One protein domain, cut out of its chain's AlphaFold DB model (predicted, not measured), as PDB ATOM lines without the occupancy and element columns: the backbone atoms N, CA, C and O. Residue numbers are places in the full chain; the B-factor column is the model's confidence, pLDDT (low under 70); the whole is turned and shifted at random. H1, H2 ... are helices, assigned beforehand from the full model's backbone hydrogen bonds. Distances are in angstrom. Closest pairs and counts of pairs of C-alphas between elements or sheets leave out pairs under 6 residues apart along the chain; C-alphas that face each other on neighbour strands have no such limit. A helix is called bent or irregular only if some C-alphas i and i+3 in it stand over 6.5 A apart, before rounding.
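AT A GLANCE: This is residues 51 to 177 of the 178 residues of the protein "Glutathione S-transferase family protein" of Candidatus Bathyarchaeota archaeon (UniProt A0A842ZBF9). What is the overall shape? A long bent helix, H1, and the long H2 form a hairpin splayed open at the end away from its turn, and the shorter H4 joins the H1b arm and H2 in a small up-and-down bundle of three. H5 meets the last part of H2 near its own start, the two making a corner about perpendicular to each other, little H3 packs on the H1a arm, and H6 stands loosely near H4 and H5. How is it made up? The printed part has 127 residues with six named helices, H1 to H6 in chain order, and no named strand: the class is all helix. It is compact, with a radius of gyration of the C-alphas of 15.0 A, yet elongated in outline, spanning 51 by 28 by 25 A.

HOW THE PARTS SIT: What does the first helix touch? H1, residues 51 to 79, was assigned as one helix by its hydrogen bonds but is bent, with C-alphas 64 and 67 6.6 A apart; its arms H1a, residues 51 to 64, and H1b, residues 67 to 79, stand at 27 degrees. Residues 55 to 59 of H1a touch H3, residues 127 to 130, with C-alphas Ala 55 and Ala 128 closest at 5.0 A. H1b and H2, residues 85 to 106, form a hairpin at 36 degrees, only just a steep tilt, C-alphas Ala 73 and Tyr 91 being closest at 4.7 A. What comes next? H4, residues 133 to 143, touches H1b at a shallow tilt of 31 degrees, the same way; the closest C-alphas, of Gly 67 and Trp 135, are 6.5 A apart. H5, residues 154 to 164, touches H2 about perpendicular at 81 degrees, with C-alphas Glu 103 and Val 156 closest at 5.5 A. H6, residues 167 to 176, is close to H5 but not clearly touching, with C-alphas Leu 164 and Lys 170 closest at 5.8 A. Are the helix backbones whole? Every O i to N i+4 pair is within hydrogen-bond range in H1a, H1b, H2, H4 and H5, against 4 of 6 in irregular H6, where C-alphas 172 and 175 are 7.1 A apart; H3 is too short for such a pair.

IN THESE COORDINATES: Where do the long helices lie? H1a begins at C-alpha 51, (74.839, -5.877, 4.674), and measures 19.7 A; H1b measures 16.5 A. H2 measures 31.4 A. Where does H6 end? Its C-alpha 176 is at (99.451, -22.154, 11.100).

THE WHOLE: How far does it reach? The two C-alphas farthest apart, of Glu 82 and Glu 113, are 51.8 A apart. Is it continuous and confident? The printed part has no cut, and the link from H2 to H3, residues 107 to 126, is long. Mean pLDDT of the printed part is 94.3, and no printed residue is under 70.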
ATOM      1  N   GLU A  51      73.899  -4.770   4.502       98.25
ATOM      2  CA  GLU A  51      74.839  -5.877   4.674       98.25
ATOM      3  C   GLU A  51      76.283  -5.378   4.738       98.25
ATOM      4  O   GLU A  51      77.051  -5.858   5.567       98.25
ATOM      5  N   ALA A  52      76.656  -4.372   3.938       98.38
ATOM      6  CA  ALA A  52      77.993  -3.787   4.001       98.38
ATOM      7  C   ALA A  52      78.275  -3.143   5.369       98.38
ATOM      8  O   ALA A  52      79.361  -3.324   5.925       98.38
ATOM      9  N   HIS A  53      77.291  -2.439   5.939       98.56
ATOM     10  CA  HIS A  53      77.404  -1.863   7.280       98.56
ATOM     11  C   HIS A  53      77.508  -2.939   8.369       98.56
ATOM     12  O   HIS A  53      78.387  -2.855   9.229       98.56
ATOM     13  N   LEU A  54      76.672  -3.980   8.305       98.56
ATOM     14  CA  LEU A  54      76.703  -5.090   9.263       98.56
ATOM     15  C   LEU A  54      77.998  -5.909   9.167       98.56
ATOM     16  O   LEU A  54      78.586  -6.258  10.189       98.56
ATOM     17  N   ALA A  55      78.492  -6.178   7.960       98.56
ATOM     18  CA  ALA A  55      79.745  -6.899   7.758       98.56
ATOM     19  C   ALA A  55      80.944  -6.115   8.316       98.56
ATOM     20  O   ALA A  55      81.814  -6.688   8.975       98.56
ATOM     21  N   ARG A  56      80.950  -4.784   8.145       98.50
ATOM     22  CA  ARG A  56      81.986  -3.917   8.723       98.50
ATOM     23  C   ARG A  56      81.923  -3.898  10.249       98.50
ATOM     24  O   ARG A  56      82.972  -3.901  10.887       98.50
ATOM     25  N   GLN A  57      80.725  -3.913  10.837       98.69
ATOM     26  CA  GLN A  57      80.557  -4.039  12.288       98.69
ATOM     27  C   GLN A  57      81.217  -5.322  12.810       98.69
ATOM     28  O   GLN A  57      81.957  -5.263  13.789       98.69
ATOM     29  N   TRP A  58      80.996  -6.462  12.150       98.69
ATOM     30  CA  TRP A  58      81.619  -7.732  12.536       98.69
ATOM     31  C   TRP A  58      83.139  -7.716  12.389       98.69
ATOM     32  O   TRP A  58      83.831  -8.171  13.298       98.69
ATOM     33  N   LEU A  59      83.671  -7.126  11.314       98.62
ATOM     34  CA  LEU A  59      85.117  -6.953  11.158       98.62
ATOM     35  C   LEU A  59      85.715  -6.096  12.285       98.62
ATOM     36  O   LEU A  59      86.756  -6.436  12.841       98.62
ATOM     37  N   LEU A  60      85.051  -5.002  12.665       98.44
ATOM     38  CA  LEU A  60      85.500  -4.153  13.770       98.44
ATOM     39  C   LEU A  60      85.356  -4.851  15.128       98.44
ATOM     40  O   LEU A  60      86.228  -4.695  15.980       98.44
ATOM     41  N   PHE A  61      84.312  -5.658  15.331       98.44
ATOM     42  CA  PHE A  61      84.166  -6.499  16.522       98.44
ATOM     43  C   PHE A  61      85.282  -7.550  16.619       98.44
ATOM     44  O   PHE A  61      85.822  -7.784  17.700       98.44
ATOM     45  N   GLN A  62      85.691  -8.130  15.488       98.19
ATOM     46  CA  GLN A  62      86.843  -9.027  15.408       98.19
ATOM     47  C   GLN A  62      88.137  -8.293  15.799       98.19
ATOM     48  O   GLN A  62      88.849  -8.740  16.699       98.19
ATOM     49  N   ALA A  63      88.412  -7.151  15.164       97.50
ATOM     50  CA  ALA A  63      89.662  -6.410  15.327       97.50
ATOM     51  C   ALA A  63      89.818  -5.754  16.713       97.50
ATOM     52  O   ALA A  63      90.923  -5.708  17.245       97.50
ATOM     53  N   SER A  64      88.728  -5.259  17.309       96.25
ATOM     54  CA  SER A  64      88.747  -4.566  18.611       96.25
ATOM     55  C   SER A  64      88.366  -5.448  19.804       96.25
ATOM     56  O   SER A  64      88.756  -5.153  20.932       96.25
ATOM     57  N   GLY A  65      87.611  -6.523  19.569       93.31
ATOM     58  CA  GLY A  65      87.171  -7.471  20.588       93.31
ATOM     59  C   GLY A  65      87.977  -8.762  20.527       93.31
ATOM     60  O   GLY A  65      88.872  -8.978  21.341       93.31
ATOM     61  N   GLN A  66      87.672  -9.630  19.561       96.00
ATOM     62  CA  GLN A  66      88.218 -10.992  19.537       96.00
ATOM     63  C   GLN A  66      89.752 -11.015  19.546       96.00
ATOM     64  O   GLN A  66      90.349 -11.613  20.439       96.00
ATOM     65  N   GLY A  67      90.394 -10.352  18.580       94.31
ATOM     66  CA  GLY A  67      91.844 -10.428  18.401       94.31
ATOM     67  C   GLY A  67      92.631 -10.020  19.653       94.31
ATOM     68  O   GLY A  67      93.415 -10.827  20.162       94.31
ATOM     69  N   PRO A  68      92.410  -8.811  20.204       95.50
ATOM     70  CA  PRO A  68      93.106  -8.357  21.402       95.50
ATOM     71  C   PRO A  68      92.874  -9.261  22.617       95.50
ATOM     72  O   PRO A  68      93.843  -9.655  23.268       95.50
ATOM     73  N   TYR A  69      91.623  -9.634  22.916       95.19
ATOM     74  CA  TYR A  69      91.322 -10.433  24.110       95.19
ATOM     75  C   TYR A  69      91.835 -11.869  24.005       95.19
ATOM     76  O   TYR A  69      92.351 -12.400  24.989       95.19
ATOM     77  N   TYR A  70      91.778 -12.478  22.821       94.81
ATOM     78  CA  TYR A  70      92.299 -13.828  22.616       94.81
ATOM     79  C   TYR A  70      93.826 -13.829  22.702       94.81
ATOM     80  O   TYR A  70      94.411 -14.722  23.314       94.81
ATOM     81  N   GLY A  71      94.483 -12.790  22.177       94.38
ATOM     82  CA  GLY A  71      95.919 -12.594  22.349       94.38
ATOM     83  C   GLY A  71      96.326 -12.504  23.822       94.38
ATOM     84  O   GLY A  71      97.283 -13.162  24.230       94.38
ATOM     85  N   GLN A  72      95.572 -11.756  24.639       95.31
ATOM     86  CA  GLN A  72      95.817 -11.686  26.085       95.31
ATOM     87  C   GLN A  72      95.582 -13.030  26.773       95.31
ATOM     88  O   GLN A  72      96.420 -13.451  27.571       95.31
ATOM     89  N   ALA A  73      94.501 -13.737  26.434       93.06
ATOM     90  CA  ALA A  73      94.255 -15.074  26.961       93.06
ATOM     91  C   ALA A  73      95.472 -15.973  26.713       93.06
ATOM     92  O   ALA A  73      95.974 -16.627  27.631       93.06
ATOM     93  N   VAL A  74      95.968 -15.999  25.468       93.00
ATOM     94  CA  VAL A  74      97.090 -16.863  25.075       93.00
ATOM     95  C   VAL A  74      98.361 -16.447  25.803       93.00
ATOM     96  O   VAL A  74      99.082 -17.311  26.304       93.00
ATOM     97  N   TRP A  75      98.622 -15.143  25.908       94.69
ATOM     98  CA  TRP A  75      99.772 -14.621  26.636       94.69
ATOM     99  C   TRP A  75      99.773 -15.070  28.098       94.69
ATOM    100  O   TRP A  75     100.719 -15.730  28.522       94.69
ATOM    101  N   PHE A  76      98.700 -14.804  28.851       93.31
ATOM    102  CA  PHE A  76      98.623 -15.161  30.272       93.31
ATOM    103  C   PHE A  76      98.609 -16.671  30.532       93.31
ATOM    104  O   PHE A  76      99.048 -17.102  31.597       93.31
ATOM    105  N   ASN A  77      98.154 -17.486  29.577       87.62
ATOM    106  CA  ASN A  77      98.157 -18.937  29.747       87.62
ATOM    107  C   ASN A  77      99.501 -19.584  29.377       87.62
ATOM    108  O   ASN A  77     100.029 -20.409  30.132       87.62
ATOM    109  N   LYS A  78     100.065 -19.207  28.222       88.00
ATOM    110  CA  LYS A  78     101.215 -19.899  27.617       88.00
ATOM    111  C   LYS A  78     102.552 -19.199  27.827       88.00
ATOM    112  O   LYS A  78     103.550 -19.888  28.007       88.00
ATOM    113  N   PHE A  79     102.585 -17.870  27.783       91.75
ATOM    114  CA  PHE A  79     103.838 -17.123  27.625       91.75
ATOM    115  C   PHE A  79     104.234 -16.283  28.837       91.75
ATOM    116  O   PHE A  79     105.417 -16.011  29.024       91.75
ATOM    117  N   HIS A  80     103.272 -15.868  29.660       95.25
ATOM    118  CA  HIS A  80     103.551 -15.084  30.854       95.25
ATOM    119  C   HIS A  80     104.457 -15.886  31.811       95.25
ATOM    120  O   HIS A  80     104.178 -17.067  32.053       95.25
ATOM    121  N   PRO A  81     105.536 -15.280  32.353       95.62
ATOM    122  CA  PRO A  81     106.539 -16.002  33.143       95.62
ATOM    123  C   PRO A  81     105.966 -16.567  34.447       95.62
ATOM    124  O   PRO A  81     106.383 -17.625  34.912       95.62
ATOM    125  N   GLU A  82     104.978 -15.879  35.015       96.56
ATOM    126  CA  GLU A  82     104.265 -16.292  36.221       96.56
ATOM    127  C   GLU A  82     102.870 -16.821  35.895       96.56
ATOM    128  O   GLU A  82     102.205 -16.343  34.971       96.56
ATOM    129  N   LYS A  83     102.388 -17.770  36.702       92.94
ATOM    130  CA  LYS A  83     101.007 -18.248  36.621       92.94
ATOM    131  C   LYS A  83     100.109 -17.355  37.467       92.94
ATOM    132  O   LYS A  83     100.217 -17.340  38.687       92.94
ATOM    133  N   LEU A  84      99.207 -16.638  36.798       95.56
ATOM    134  CA  LEU A  84      98.252 -15.711  37.405       95.56
ATOM    135  C   LEU A  84      96.820 -16.232  37.187       95.56
ATOM    136  O   LEU A  84      96.213 -15.913  36.159       95.56
ATOM    137  N   PRO A  85      96.263 -17.041  38.115       94.31
ATOM    138  CA  PRO A  85      94.961 -17.681  37.925       94.31
ATOM    139  C   PRO A  85      93.832 -16.696  37.619       94.31
ATOM    140  O   PRO A  85      93.054 -16.933  36.703       94.31
ATOM    141  N   SER A  86      93.792 -15.552  38.307       96.31
ATOM    142  CA  SER A  86      92.765 -14.523  38.100       96.31
ATOM    143  C   SER A  86      92.827 -13.881  36.709       96.31
ATOM    144  O   SER A  86      91.790 -13.628  36.097       96.31
ATOM    145  N   ALA A  87      94.031 -13.639  36.181       95.69
ATOM    146  CA  ALA A  87      94.210 -13.097  34.837       95.69
ATOM    147  C   ALA A  87      93.794 -14.124  33.779       95.69
ATOM    148  O   ALA A  87      93.021 -13.804  32.877       95.69
ATOM    149  N   LYS A  88      94.253 -15.371  33.928       92.88
ATOM    150  CA  LYS A  88      93.864 -16.478  33.053       92.88
ATOM    151  C   LYS A  88      92.346 -16.654  33.023       92.88
ATOM    152  O   LYS A  88      91.758 -16.607  31.949       92.88
ATOM    153  N   GLU A  89      91.713 -16.780  34.186       93.81
ATOM    154  CA  GLU A  89      90.262 -16.943  34.304       93.81
ATOM    155  C   GLU A  89      89.507 -15.791  33.630       93.81
ATOM    156  O   GLU A  89      88.580 -16.032  32.858       93.81
ATOM    157  N   ARG A  90      89.929 -14.541  33.861       95.94
ATOM    158  CA  ARG A  90      89.322 -13.360  33.231       95.94
ATOM    159  C   ARG A  90      89.346 -13.450  31.705       95.94
ATOM    160  O   ARG A  90      88.317 -13.216  31.076       95.94
ATOM    161  N   TYR A  91      90.502 -13.743  31.112       95.25
ATOM    162  CA  TYR A  91      90.645 -13.724  29.654       95.25
ATOM    163  C   TYR A  91      90.047 -14.957  28.974       95.25
ATOM    164  O   TYR A  91      89.488 -14.820  27.888       95.25
ATOM    165  N   VAL A  92      90.084 -16.131  29.612       93.12
ATOM    166  CA  VAL A  92      89.375 -17.322  29.115       93.12
ATOM    167  C   VAL A  92      87.862 -17.096  29.140       93.12
ATOM    168  O   VAL A  92      87.189 -17.353  28.143       93.12
ATOM    169  N   LYS A  93      87.320 -16.523  30.225       94.44
ATOM    170  CA  LYS A  93      85.897 -16.149  30.292       94.44
ATOM    171  C   LYS A  93      85.516 -15.129  29.225       94.44
ATOM    172  O   LYS A  93      84.450 -15.251  28.631       94.44
ATOM    173  N   GLU A  94      86.372 -14.143  28.959       95.69
ATOM    174  CA  GLU A  94      86.114 -13.169  27.895       95.69
ATOM    175  C   GLU A  94      86.140 -13.818  26.504       95.69
ATOM    176  O   GLU A  94      85.289 -13.507  25.672       95.69
ATOM    177  N   ALA A  95      87.041 -14.775  26.266       94.38
ATOM    178  CA  ALA A  95      87.043 -15.550  25.032       94.38
ATOM    179  C   ALA A  95      85.749 -16.367  24.863       94.38
ATOM    180  O   ALA A  95      85.102 -16.288  23.818       94.38
ATOM    181  N   GLY A  96      85.302 -17.053  25.921       94.69
ATOM    182  CA  GLY A  96      84.007 -17.739  25.946       94.69
ATOM    183  C   GLY A  96      82.823 -16.793  25.719       94.69
ATOM    184  O   GLY A  96      81.907 -17.108  24.959       94.69
ATOM    185  N   ARG A  97      82.845 -15.586  26.299       96.62
ATOM    186  CA  ARG A  97      81.807 -14.566  26.084       96.62
ATOM    187  C   ARG A  97      81.742 -14.124  24.621       96.62
ATOM    188  O   ARG A  97      80.647 -14.028  24.072       96.62
ATOM    189  N   VAL A  98      82.885 -13.854  23.987       96.81
ATOM    190  CA  VAL A  98      82.954 -13.460  22.567       96.81
ATOM    191  C   VAL A  98      82.468 -14.591  21.658       96.81
ATOM    192  O   VAL A  98      81.656 -14.333  20.768       96.81
ATOM    193  N   THR A  99      82.872 -15.841  21.904       96.38
ATOM    194  CA  THR A  99      82.331 -16.999  21.172       96.38
ATOM    195  C   THR A  99      80.826 -17.159  21.400       96.38
ATOM    196  O   THR A  99      80.089 -17.379  20.443       96.38
ATOM    197  N   GLY A 100      80.332 -16.934  22.619       97.38
ATOM    198  CA  GLY A 100      78.900 -16.945  22.927       97.38
ATOM    199  C   GLY A 100      78.094 -15.871  22.184       97.38
ATOM    200  O   GLY A 100      76.940 -16.106  21.826       97.38
ATOM    201  N   VAL A 101      78.691 -14.709  21.887       98.19
ATOM    202  CA  VAL A 101      78.063 -13.695  21.019       98.19
ATOM    203  C   VAL A 101      77.882 -14.232  19.597       98.19
ATOM    204  O   VAL A 101      76.821 -14.025  19.010       98.19
ATOM    205  N   LEU A 102      78.882 -14.932  19.053       98.25
ATOM    206  CA  LEU A 102      78.783 -15.556  17.730       98.25
ATOM    207  C   LEU A 102      77.732 -16.670  17.722       98.25
ATOM    208  O   LEU A 102      76.887 -16.685  16.832       98.25
ATOM    209  N   GLU A 103      77.736 -17.541  18.732       98.38
ATOM    210  CA  GLU A 103      76.760 -18.627  18.892       98.38
ATOM    211  C   GLU A 103      75.325 -18.082  18.899       98.38
ATOM    212  O   GLU A 103      74.490 -18.466  18.080       98.38
ATOM    213  N   GLY A 104      75.055 -17.102  19.768       98.56
ATOM    214  CA  GLY A 104      73.737 -16.485  19.884       98.56
ATOM    215  C   GLY A 104      73.325 -15.670  18.656       98.56
ATOM    216  O   GLY A 104      72.129 -15.504  18.407       98.56
ATOM    217  N   TRP A 105      74.284 -15.150  17.884       98.50
ATOM    218  CA  TRP A 105      73.993 -14.477  16.622       98.50
ATOM    219  C   TRP A 105      73.649 -15.472  15.516       98.50
ATOM    220  O   TRP A 105      72.616 -15.305  14.868       98.50
ATOM    221  N   LEU A 106      74.471 -16.512  15.332       98.44
ATOM    222  CA  LEU A 106      74.267 -17.572  14.341       98.44
ATOM    223  C   LEU A 106      72.936 -18.300  14.558       98.44
ATOM    224  O   LEU A 106      72.268 -18.614  13.578       98.44
ATOM    225  N   ALA A 107      72.503 -18.479  15.810       98.12
ATOM    226  CA  ALA A 107      71.201 -19.061  16.149       98.12
ATOM    227  C   ALA A 107      70.001 -18.265  15.603       98.12
ATOM    228  O   ALA A 107      68.909 -18.809  15.462       98.12
ATOM    229  N   LYS A 108      70.189 -16.971  15.320       97.31
ATOM    230  CA  LYS A 108      69.155 -16.072  14.786       97.31
ATOM    231  C   LYS A 108      69.253 -15.882  13.275       97.31
ATOM    232  O   LYS A 108      68.422 -15.174  12.713       97.31
ATOM    233  N   GLN A 109      70.288 -16.425  12.636       97.19
ATOM    234  CA  GLN A 109      70.460 -16.295  11.195       97.19
ATOM    235  C   GLN A 109      69.718 -17.415  10.480       97.19
ATOM    236  O   GLN A 109      69.804 -18.582  10.856       97.19
ATOM    237  N   GLU A 110      69.022 -17.051   9.413       93.06
ATOM    238  CA  GLU A 110      68.368 -18.012   8.540       93.06
ATOM    239  C   GLU A 110      69.371 -18.587   7.535       93.06
ATOM    240  O   GLU A 110      70.306 -17.916   7.081       93.06
ATOM    241  N   VAL A 111      69.171 -19.853   7.178       93.56
ATOM    242  CA  VAL A 111      69.875 -20.467   6.055       93.56
ATOM    243  C   VAL A 111      69.129 -20.075   4.787       93.56
ATOM    244  O   VAL A 111      67.955 -20.405   4.642       93.56
ATOM    245  N   ALA A 112      69.802 -19.362   3.884       89.62
ATOM    246  CA  ALA A 112      69.229 -19.029   2.584       89.62
ATOM    247  C   ALA A 112      68.819 -20.310   1.837       89.62
ATOM    248  O   ALA A 112      69.480 -21.343   1.964       89.62
ATOM    249  N   GLU A 113      67.747 -20.247   1.048       89.94
ATOM    250  CA  GLU A 113      67.280 -21.389   0.260       89.94
ATOM    251  C   GLU A 113      68.403 -21.917  -0.653       89.94
ATOM    252  O   GLU A 113      69.021 -21.162  -1.404       89.94
ATOM    253  N   GLY A 114      68.714 -23.212  -0.536       88.56
ATOM    254  CA  GLY A 114      69.833 -23.844  -1.247       88.56
ATOM    255  C   GLY A 114      71.236 -23.453  -0.750       88.56
ATOM    256  O   GLY A 114      72.224 -23.806  -1.395       88.56
ATOM    257  N   GLY A 115      71.345 -22.728   0.365       89.94
ATOM    258  CA  GLY A 115      72.605 -22.281   0.960       89.94
ATOM    259  C   GLY A 115      73.213 -23.257   1.973       89.94
ATOM    260  O   GLY A 115      72.578 -24.200   2.436       89.94
ATOM    261  N   ASP A 116      74.459 -22.985   2.364       92.88
ATOM    262  CA  ASP A 116      75.242 -23.757   3.339       92.88
ATOM    263  C   ASP A 116      75.432 -23.001   4.672       92.88
ATOM    264  O   ASP A 116      76.456 -23.129   5.330       92.88
ATOM    265  N   GLY A 117      74.476 -22.154   5.057       92.31
ATOM    266  CA  GLY A 117      74.541 -21.340   6.278       92.31
ATOM    267  C   GLY A 117      74.303 -22.113   7.591       92.31
ATOM    268  O   GLY A 117      74.311 -23.344   7.612       92.31
ATOM    269  N   PRO A 118      74.075 -21.403   8.714       96.81
ATOM    270  CA  PRO A 118      73.994 -19.942   8.831       96.81
ATOM    271  C   PRO A 118      75.351 -19.236   8.662       96.81
ATOM    272  O   PRO A 118      76.406 -19.822   8.925       96.81
ATOM    273  N   TRP A 119      75.295 -17.969   8.242       98.12
ATOM    274  CA  TRP A 119      76.430 -17.058   8.031       98.12
ATOM    275  C   TRP A 119      76.191 -15.739   8.768       98.12
ATOM    276  O   TRP A 119      75.036 -15.369   8.968       98.12
ATOM    277  N   LEU A 120      77.246 -15.013   9.158       98.31
ATOM    278  CA  LEU A 120      77.100 -13.826  10.013       98.31
ATOM    279  C   LEU A 120      76.271 -12.706   9.369       98.31
ATOM    280  O   LEU A 120      75.590 -11.971  10.085       98.31
ATOM    281  N   VAL A 121      76.338 -12.544   8.046       97.88
ATOM    282  CA  VAL A 121      75.636 -11.473   7.328       97.88
ATOM    283  C   VAL A 121      75.138 -11.968   5.974       97.88
ATOM    284  O   VAL A 121      75.861 -12.628   5.236       97.88
ATOM    285  N   GLY A 122      73.908 -11.595   5.613       94.62
ATOM    286  CA  GLY A 122      73.405 -11.723   4.242       94.62
ATOM    287  C   GLY A 122      73.197 -13.160   3.753       94.62
ATOM    288  O   GLY A 122      73.175 -13.377   2.546       94.62
ATOM    289  N   GLY A 123      73.087 -14.137   4.662       96.06
ATOM    290  CA  GLY A 123      72.767 -15.529   4.323       96.06
ATOM    291  C   GLY A 123      73.835 -16.258   3.497       96.06
ATOM    292  O   GLY A 123      73.555 -17.325   2.958       96.06
ATOM    293  N   ARG A 124      75.054 -15.711   3.396       96.31
ATOM    294  CA  ARG A 124      76.169 -16.287   2.629       96.31
ATOM    295  C   ARG A 124      77.515 -15.985   3.284       96.31
ATOM    296  O   ARG A 124      77.651 -14.985   3.980       96.31
ATOM    297  N   LEU A 125      78.519 -16.808   2.986       97.62
ATOM    298  CA  LEU A 125      79.894 -16.565   3.418       97.62
ATOM    299  C   LEU A 125      80.399 -15.205   2.915       97.62
ATOM    300  O   LEU A 125      80.279 -14.887   1.729       97.62
ATOM    301  N   SER A 126      81.033 -14.445   3.805       98.25
ATOM    302  CA  SER A 126      81.642 -13.154   3.492       98.25
ATOM    303  C   SER A 126      82.968 -12.950   4.231       98.25
ATOM    304  O   SER A 126      83.381 -13.761   5.063       98.25
ATOM    305  N   TYR A 127      83.638 -11.827   3.970       98.56
ATOM    306  CA  TYR A 127      84.821 -11.425   4.737       98.56
ATOM    307  C   TYR A 127      84.542 -11.260   6.239       98.56
ATOM    308  O   TYR A 127      85.459 -11.423   7.043       98.56
ATOM    309  N   ALA A 128      83.292 -10.954   6.614       98.38
ATOM    310  CA  ALA A 128      82.892 -10.839   8.009       98.38
ATOM    311  C   ALA A 128      83.046 -12.172   8.742       98.38
ATOM    312  O   ALA A 128      83.386 -12.169   9.917       98.38
ATOM    313  N   ASP A 129      82.847 -13.298   8.051       98.62
ATOM    314  CA  ASP A 129      83.044 -14.626   8.617       98.62
ATOM    315  C   ASP A 129      84.531 -15.009   8.638       98.62
ATOM    316  O   ASP A 129      85.085 -15.382   9.674       98.62
ATOM    317  N   LEU A 130      85.201 -14.846   7.490       98.38
ATOM    318  CA  LEU A 130      86.590 -15.268   7.289       98.38
ATOM    319  C   LEU A 130      87.568 -14.602   8.269       98.38
ATOM    320  O   LEU A 130      88.560 -15.220   8.661       98.38
ATOM    321  N   ALA A 131      87.284 -13.366   8.696       97.81
ATOM    322  CA  ALA A 131      88.124 -12.615   9.629       97.81
ATOM    323  C   ALA A 131      88.327 -13.317  10.988       97.81
ATOM    324  O   ALA A 131      89.343 -13.103  11.647       97.81
ATOM    325  N   PHE A 132      87.392 -14.174  11.406       97.88
ATOM    326  CA  PHE A 132      87.411 -14.821  12.722       97.88
ATOM    327  C   PHE A 132      88.175 -16.149  12.758       97.88
ATOM    328  O   PHE A 132      88.494 -16.623  13.850       97.88
ATOM    329  N   ILE A 133      88.465 -16.758  11.598       96.44
ATOM    330  CA  ILE A 133      89.010 -18.125  11.505       96.44
ATOM    331  C   ILE A 133      90.285 -18.267  12.333       96.44
ATOM    332  O   ILE A 133      90.382 -19.159  13.171       96.44
ATOM    333  N   SER A 134      91.251 -17.369  12.120       93.38
ATOM    334  CA  SER A 134      92.577 -17.465  12.741       93.38
ATOM    335  C   SER A 134      92.503 -17.501  14.268       93.38
ATOM    336  O   SER A 134      93.112 -18.361  14.899       93.38
ATOM    337  N   TRP A 135      91.708 -16.617  14.870       95.38
ATOM    338  CA  TRP A 135      91.575 -16.540  16.319       95.38
ATOM    339  C   TRP A 135      90.684 -17.637  16.900       95.38
ATOM    340  O   TRP A 135      90.981 -18.101  17.999       95.38
ATOM    341  N   GLN A 136      89.664 -18.115  16.173       95.06
ATOM    342  CA  GLN A 136      88.901 -19.279  16.635       95.06
ATOM    343  C   GLN A 136      89.743 -20.555  16.641       95.06
ATOM    344  O   GLN A 136      89.736 -21.292  17.617       95.06
ATOM    345  N   LEU A 137      90.572 -20.766  15.621       93.19
ATOM    346  CA  LEU A 137      91.533 -21.867  15.620       93.19
ATOM    347  C   LEU A 137      92.526 -21.777  16.792       93.19
ATOM    348  O   LEU A 137      92.880 -22.787  17.409       93.19
ATOM    349  N   VAL A 138      92.993 -20.567  17.111       90.94
ATOM    350  CA  VAL A 138      93.942 -20.342  18.211       90.94
ATOM    351  C   VAL A 138      93.304 -20.610  19.569       90.94
ATOM    352  O   VAL A 138      93.923 -21.301  20.377       90.94
ATOM    353  N   VAL A 139      92.104 -20.086  19.843       88.38
ATOM    354  CA  VAL A 139      91.468 -20.254  21.162       88.38
ATOM    355  C   VAL A 139      91.159 -21.721  21.439       88.38
ATOM    356  O   VAL A 139      91.516 -22.230  22.499       88.38
ATOM    357  N   SER A 140      90.633 -22.435  20.449       86.19
ATOM    358  CA  SER A 140      90.298 -23.846  20.588       86.19
ATOM    359  C   SER A 140      91.522 -24.698  20.898       86.19
ATOM    360  O   SER A 140      91.497 -25.513  21.813       86.19
ATOM    361  N   ASN A 141      92.648 -24.451  20.226       85.06
ATOM    362  CA  ASN A 141      93.887 -25.176  20.514       85.06
ATOM    363  C   ASN A 141      94.595 -24.710  21.790       85.06
ATOM    364  O   ASN A 141      95.386 -25.455  22.370       85.06
ATOM    365  N   ALA A 142      94.412 -23.457  22.201       84.88
ATOM    366  CA  ALA A 142      95.103 -22.903  23.358       84.88
ATOM    367  C   ALA A 142      94.414 -23.198  24.691       84.88
ATOM    368  O   ALA A 142      95.114 -23.175  25.705       84.88
ATOM    369  N   PHE A 143      93.104 -23.461  24.683       84.00
ATOM    370  CA  PHE A 143      92.288 -23.543  25.901       84.00
ATOM    371  C   PHE A 143      91.397 -24.778  26.010       84.00
ATOM    372  O   PHE A 143      90.635 -24.870  26.970       84.00
ATOM    373  N   LYS A 144      91.495 -25.741  25.086       82.12
ATOM    374  CA  LYS A 144      90.805 -27.028  25.229       82.12
ATOM    375  C   LYS A 144      91.186 -27.699  26.553       82.12
ATOM    376  O   LYS A 144      92.372 -27.915  26.809       82.12
ATOM    377  N   GLY A 145      90.192 -28.048  27.367       79.88
ATOM    378  CA  GLY A 145      90.376 -28.598  28.711       79.88
ATOM    379  C   GLY A 145      90.692 -27.552  29.785       79.88
ATOM    380  O   GLY A 145      91.050 -27.919  30.903       79.88
ATOM    381  N   ASP A 146      90.607 -26.262  29.459       82.12
ATOM    382  CA  ASP A 146      91.110 -25.162  30.286       82.12
ATOM    383  C   ASP A 146      90.118 -23.990  30.371       82.12
ATOM    384  O   ASP A 146      90.491 -22.818  30.308       82.12
ATOM    385  N   GLY A 147      88.829 -24.324  30.499       81.38
ATOM    386  CA  GLY A 147      87.730 -23.367  30.670       81.38
ATOM    387  C   GLY A 147      87.115 -22.843  29.369       81.38
ATOM    388  O   GLY A 147      86.246 -21.975  29.431       81.38
ATOM    389  N   PHE A 148      87.543 -23.363  28.215       88.69
ATOM    390  CA  PHE A 148      86.900 -23.139  26.923       88.69
ATOM    391  C   PHE A 148      86.754 -24.472  26.184       88.69
ATOM    392  O   PHE A 148      87.749 -25.072  25.781       88.69
ATOM    393  N   GLU A 149      85.513 -24.902  25.970       89.94
ATOM    394  CA  GLU A 149      85.200 -26.096  25.193       89.94
ATOM    395  C   GLU A 149      84.433 -25.699  23.930       89.94
ATOM    396  O   GLU A 149      83.392 -25.051  23.992       89.94
ATOM    397  N   GLU A 150      84.933 -26.098  22.758       88.06
ATOM    398  CA  GLU A 150      84.231 -25.842  21.490       88.06
ATOM    399  C   GLU A 150      82.841 -26.484  21.442       88.06
ATOM    400  O   GLU A 150      81.956 -25.987  20.749       88.06
ATOM    401  N   ASP A 151      82.660 -27.599  22.154       92.62
ATOM    402  CA  ASP A 151      81.402 -28.345  22.187       92.62
ATOM    403  C   ASP A 151      80.272 -27.579  22.895       92.62
ATOM    404  O   ASP A 151      79.103 -27.868  22.643       92.62
ATOM    405  N   ASP A 152      80.600 -26.543  23.678       94.75
ATOM    406  CA  ASP A 152      79.615 -25.622  24.261       94.75
ATOM    407  C   ASP A 152      79.011 -24.663  23.212       94.75
ATOM    408  O   ASP A 152      78.003 -24.004  23.476       94.75
ATOM    409  N   TYR A 153      79.606 -24.584  22.012       97.06
ATOM    410  CA  TYR A 153      79.230 -23.662  20.934       97.06
ATOM    411  C   TYR A 153      79.011 -24.407  19.603       97.06
ATOM    412  O   TYR A 153      79.785 -24.247  18.647       97.06
ATOM    413  N   PRO A 154      77.977 -25.265  19.510       97.38
ATOM    414  CA  PRO A 154      77.776 -26.142  18.360       97.38
ATOM    415  C   PRO A 154      77.569 -25.387  17.039       97.38
ATOM    416  O   PRO A 154      78.025 -25.866  15.994       97.38
ATOM    417  N   LEU A 155      76.925 -24.212  17.042       98.06
ATOM    418  CA  LEU A 155      76.728 -23.432  15.817       98.06
ATOM    419  C   LEU A 155      78.029 -22.785  15.350       98.06
ATOM    420  O   LEU A 155      78.308 -22.814  14.148       98.06
ATOM    421  N   VAL A 156      78.841 -22.257  16.269       98.12
ATOM    422  CA  VAL A 156      80.180 -21.742  15.947       98.12
ATOM    423  C   VAL A 156      81.077 -22.864  15.440       98.12
ATOM    424  O   VAL A 156      81.733 -22.686  14.414       98.12
ATOM    425  N   LYS A 157      81.075 -24.032  16.092       96.88
ATOM    426  CA  LYS A 157      81.847 -25.204  15.656       96.88
ATOM    427  C   LYS A 157      81.468 -25.626  14.236       96.88
ATOM    428  O   LYS A 157      82.342 -25.812  13.387       96.88
ATOM    429  N   ALA A 158      80.170 -25.718  13.941       97.31
ATOM    430  CA  ALA A 158      79.690 -26.038  12.601       97.31
ATOM    431  C   ALA A 158      80.048 -24.943  11.578       97.31
ATOM    432  O   ALA A 158      80.503 -25.254  10.479       97.31
ATOM    433  N   TRP A 159      79.880 -23.665  11.929       98.31
ATOM    434  CA  TRP A 159      80.222 -22.519  11.079       98.31
ATOM    435  C   TRP A 159      81.712 -22.462  10.733       98.31
ATOM    436  O   TRP A 159      82.068 -22.330   9.559       98.31
ATOM    437  N   LEU A 160      82.584 -22.665  11.720       97.44
ATOM    438  CA  LEU A 160      84.021 -22.770  11.504       97.44
ATOM    439  C   LEU A 160      84.349 -23.977  10.617       97.44
ATOM    440  O   LEU A 160      85.079 -23.833   9.639       97.44
ATOM    441  N   GLY A 161      83.742 -25.137  10.885       96.75
ATOM    442  CA  GLY A 161      83.900 -26.341  10.066       96.75
ATOM    443  C   GLY A 161      83.534 -26.125   8.593       96.75
ATOM    444  O   GLY A 161      84.274 -26.546   7.704       96.75
ATOM    445  N   ARG A 162      82.449 -25.395   8.307       97.62
ATOM    446  CA  ARG A 162      82.048 -25.042   6.931       97.62
ATOM    447  C   ARG A 162      83.052 -24.133   6.226       97.62
ATOM    448  O   ARG A 162      83.231 -24.248   5.011       97.62
ATOM    449  N   MET A 163      83.707 -23.230   6.956       97.88
ATOM    450  CA  MET A 163      84.795 -22.422   6.399       97.88
ATOM    451  C   MET A 163      86.039 -23.274   6.146       97.88
ATOM    452  O   MET A 163      86.579 -23.236   5.043       97.88
ATOM    453  N   LEU A 164      86.450 -24.094   7.115       96.38
ATOM    454  CA  LEU A 164      87.629 -24.964   7.017       96.38
ATOM    455  C   LEU A 164      87.483 -26.069   5.963       96.38
ATOM    456  O   LEU A 164      88.479 -26.551   5.437       96.38
ATOM    457  N   ALA A 165      86.260 -26.454   5.597       96.38
ATOM    458  CA  ALA A 165      86.025 -27.403   4.513       96.38
ATOM    459  C   ALA A 165      86.411 -26.849   3.126       96.38
ATOM    460  O   ALA A 165      86.614 -27.628   2.195       96.38
ATOM    461  N   ARG A 166      86.541 -25.523   2.973       96.44
ATOM    462  CA  ARG A 166      86.840 -24.868   1.692       96.44
ATOM    463  C   ARG A 166      88.336 -24.909   1.388       96.44
ATOM    464  O   ARG A 166      89.144 -24.422   2.171       96.44
ATOM    465  N   GLU A 167      88.706 -25.385   0.200       96.88
ATOM    466  CA  GLU A 167      90.112 -25.550  -0.214       96.88
ATOM    467  C   GLU A 167      90.954 -24.268  -0.108       96.88
ATOM    468  O   GLU A 167      92.099 -24.305   0.342       96.88
ATOM    469  N   ALA A 168      90.380 -23.110  -0.451       95.88
ATOM    470  CA  ALA A 168      91.067 -21.827  -0.306       95.88
ATOM    471  C   ALA A 168      91.406 -21.505   1.160       95.88
ATOM    472  O   ALA A 168      92.489 -20.996   1.441       95.88
ATOM    473  N   VAL A 169      90.505 -21.840   2.090       96.50
ATOM    474  CA  VAL A 169      90.716 -21.645   3.529       96.50
ATOM    475  C   VAL A 169      91.751 -22.636   4.045       96.50
ATOM    476  O   VAL A 169      92.696 -22.203   4.696       96.50
ATOM    477  N   LYS A 170      91.650 -23.928   3.694       94.81
ATOM    478  CA  LYS A 170      92.650 -24.950   4.066       94.81
ATOM    479  C   LYS A 170      94.061 -24.523   3.678       94.81
ATOM    480  O   LYS A 170      94.965 -24.525   4.506       94.81
ATOM    481  N   LYS A 171      94.239 -24.076   2.431       95.44
ATOM    482  CA  LYS A 171      95.531 -23.586   1.941       95.44
ATOM    483  C   LYS A 171      96.032 -22.373   2.733       95.44
ATOM    484  O   LYS A 171      97.231 -22.264   2.969       95.44
ATOM    485  N   ALA A 172      95.134 -21.470   3.124       93.31
ATOM    486  CA  ALA A 172      95.487 -20.270   3.877       93.31
ATOM    487  C   ALA A 172      95.872 -20.565   5.337       93.31
ATOM    488  O   ALA A 172      96.748 -19.885   5.867       93.31
ATOM    489  N   VAL A 173      95.249 -21.560   5.980       92.25
ATOM    490  CA  VAL A 173      95.512 -21.902   7.392       92.25
ATOM    491  C   VAL A 173      96.603 -22.957   7.579       92.25
ATOM    492  O   VAL A 173      97.173 -23.023   8.663       92.25
ATOM    493  N   ALA A 174      96.973 -23.715   6.543       88.94
ATOM    494  CA  ALA A 174      98.025 -24.735   6.625       88.94
ATOM    495  C   ALA A 174      99.354 -24.241   7.251       88.94
ATOM    496  O   ALA A 174      99.921 -24.958   8.078       88.94
ATOM    497  N   PRO A 175      99.858 -23.017   6.965       86.38
ATOM    498  CA  PRO A 175     101.068 -22.502   7.618       86.38
ATOM    499  C   PRO A 175     100.939 -22.310   9.136       86.38
ATOM    500  O   PRO A 175     101.949 -22.211   9.826       86.38
ATOM    501  N   MET A 176      99.715 -22.245   9.664       79.19
ATOM    502  CA  MET A 176      99.451 -22.154  11.100       79.19
ATOM    503  C   MET A 176      99.537 -23.523  11.804       79.19
ATOM    504  O   MET A 176      99.440 -23.566  13.028       79.19
ATOM    505  N   GLY A 177      99.728 -24.621  11.062       73.00
ATOM    506  CA  GLY A 177      99.808 -25.982  11.606       73.00
ATOM    507  C   GLY A 177      98.447 -26.643  11.853       73.00
ATOM    508  O   GLY A 177      98.346 -27.470  12.758       73.00
TER     509      GLY A 177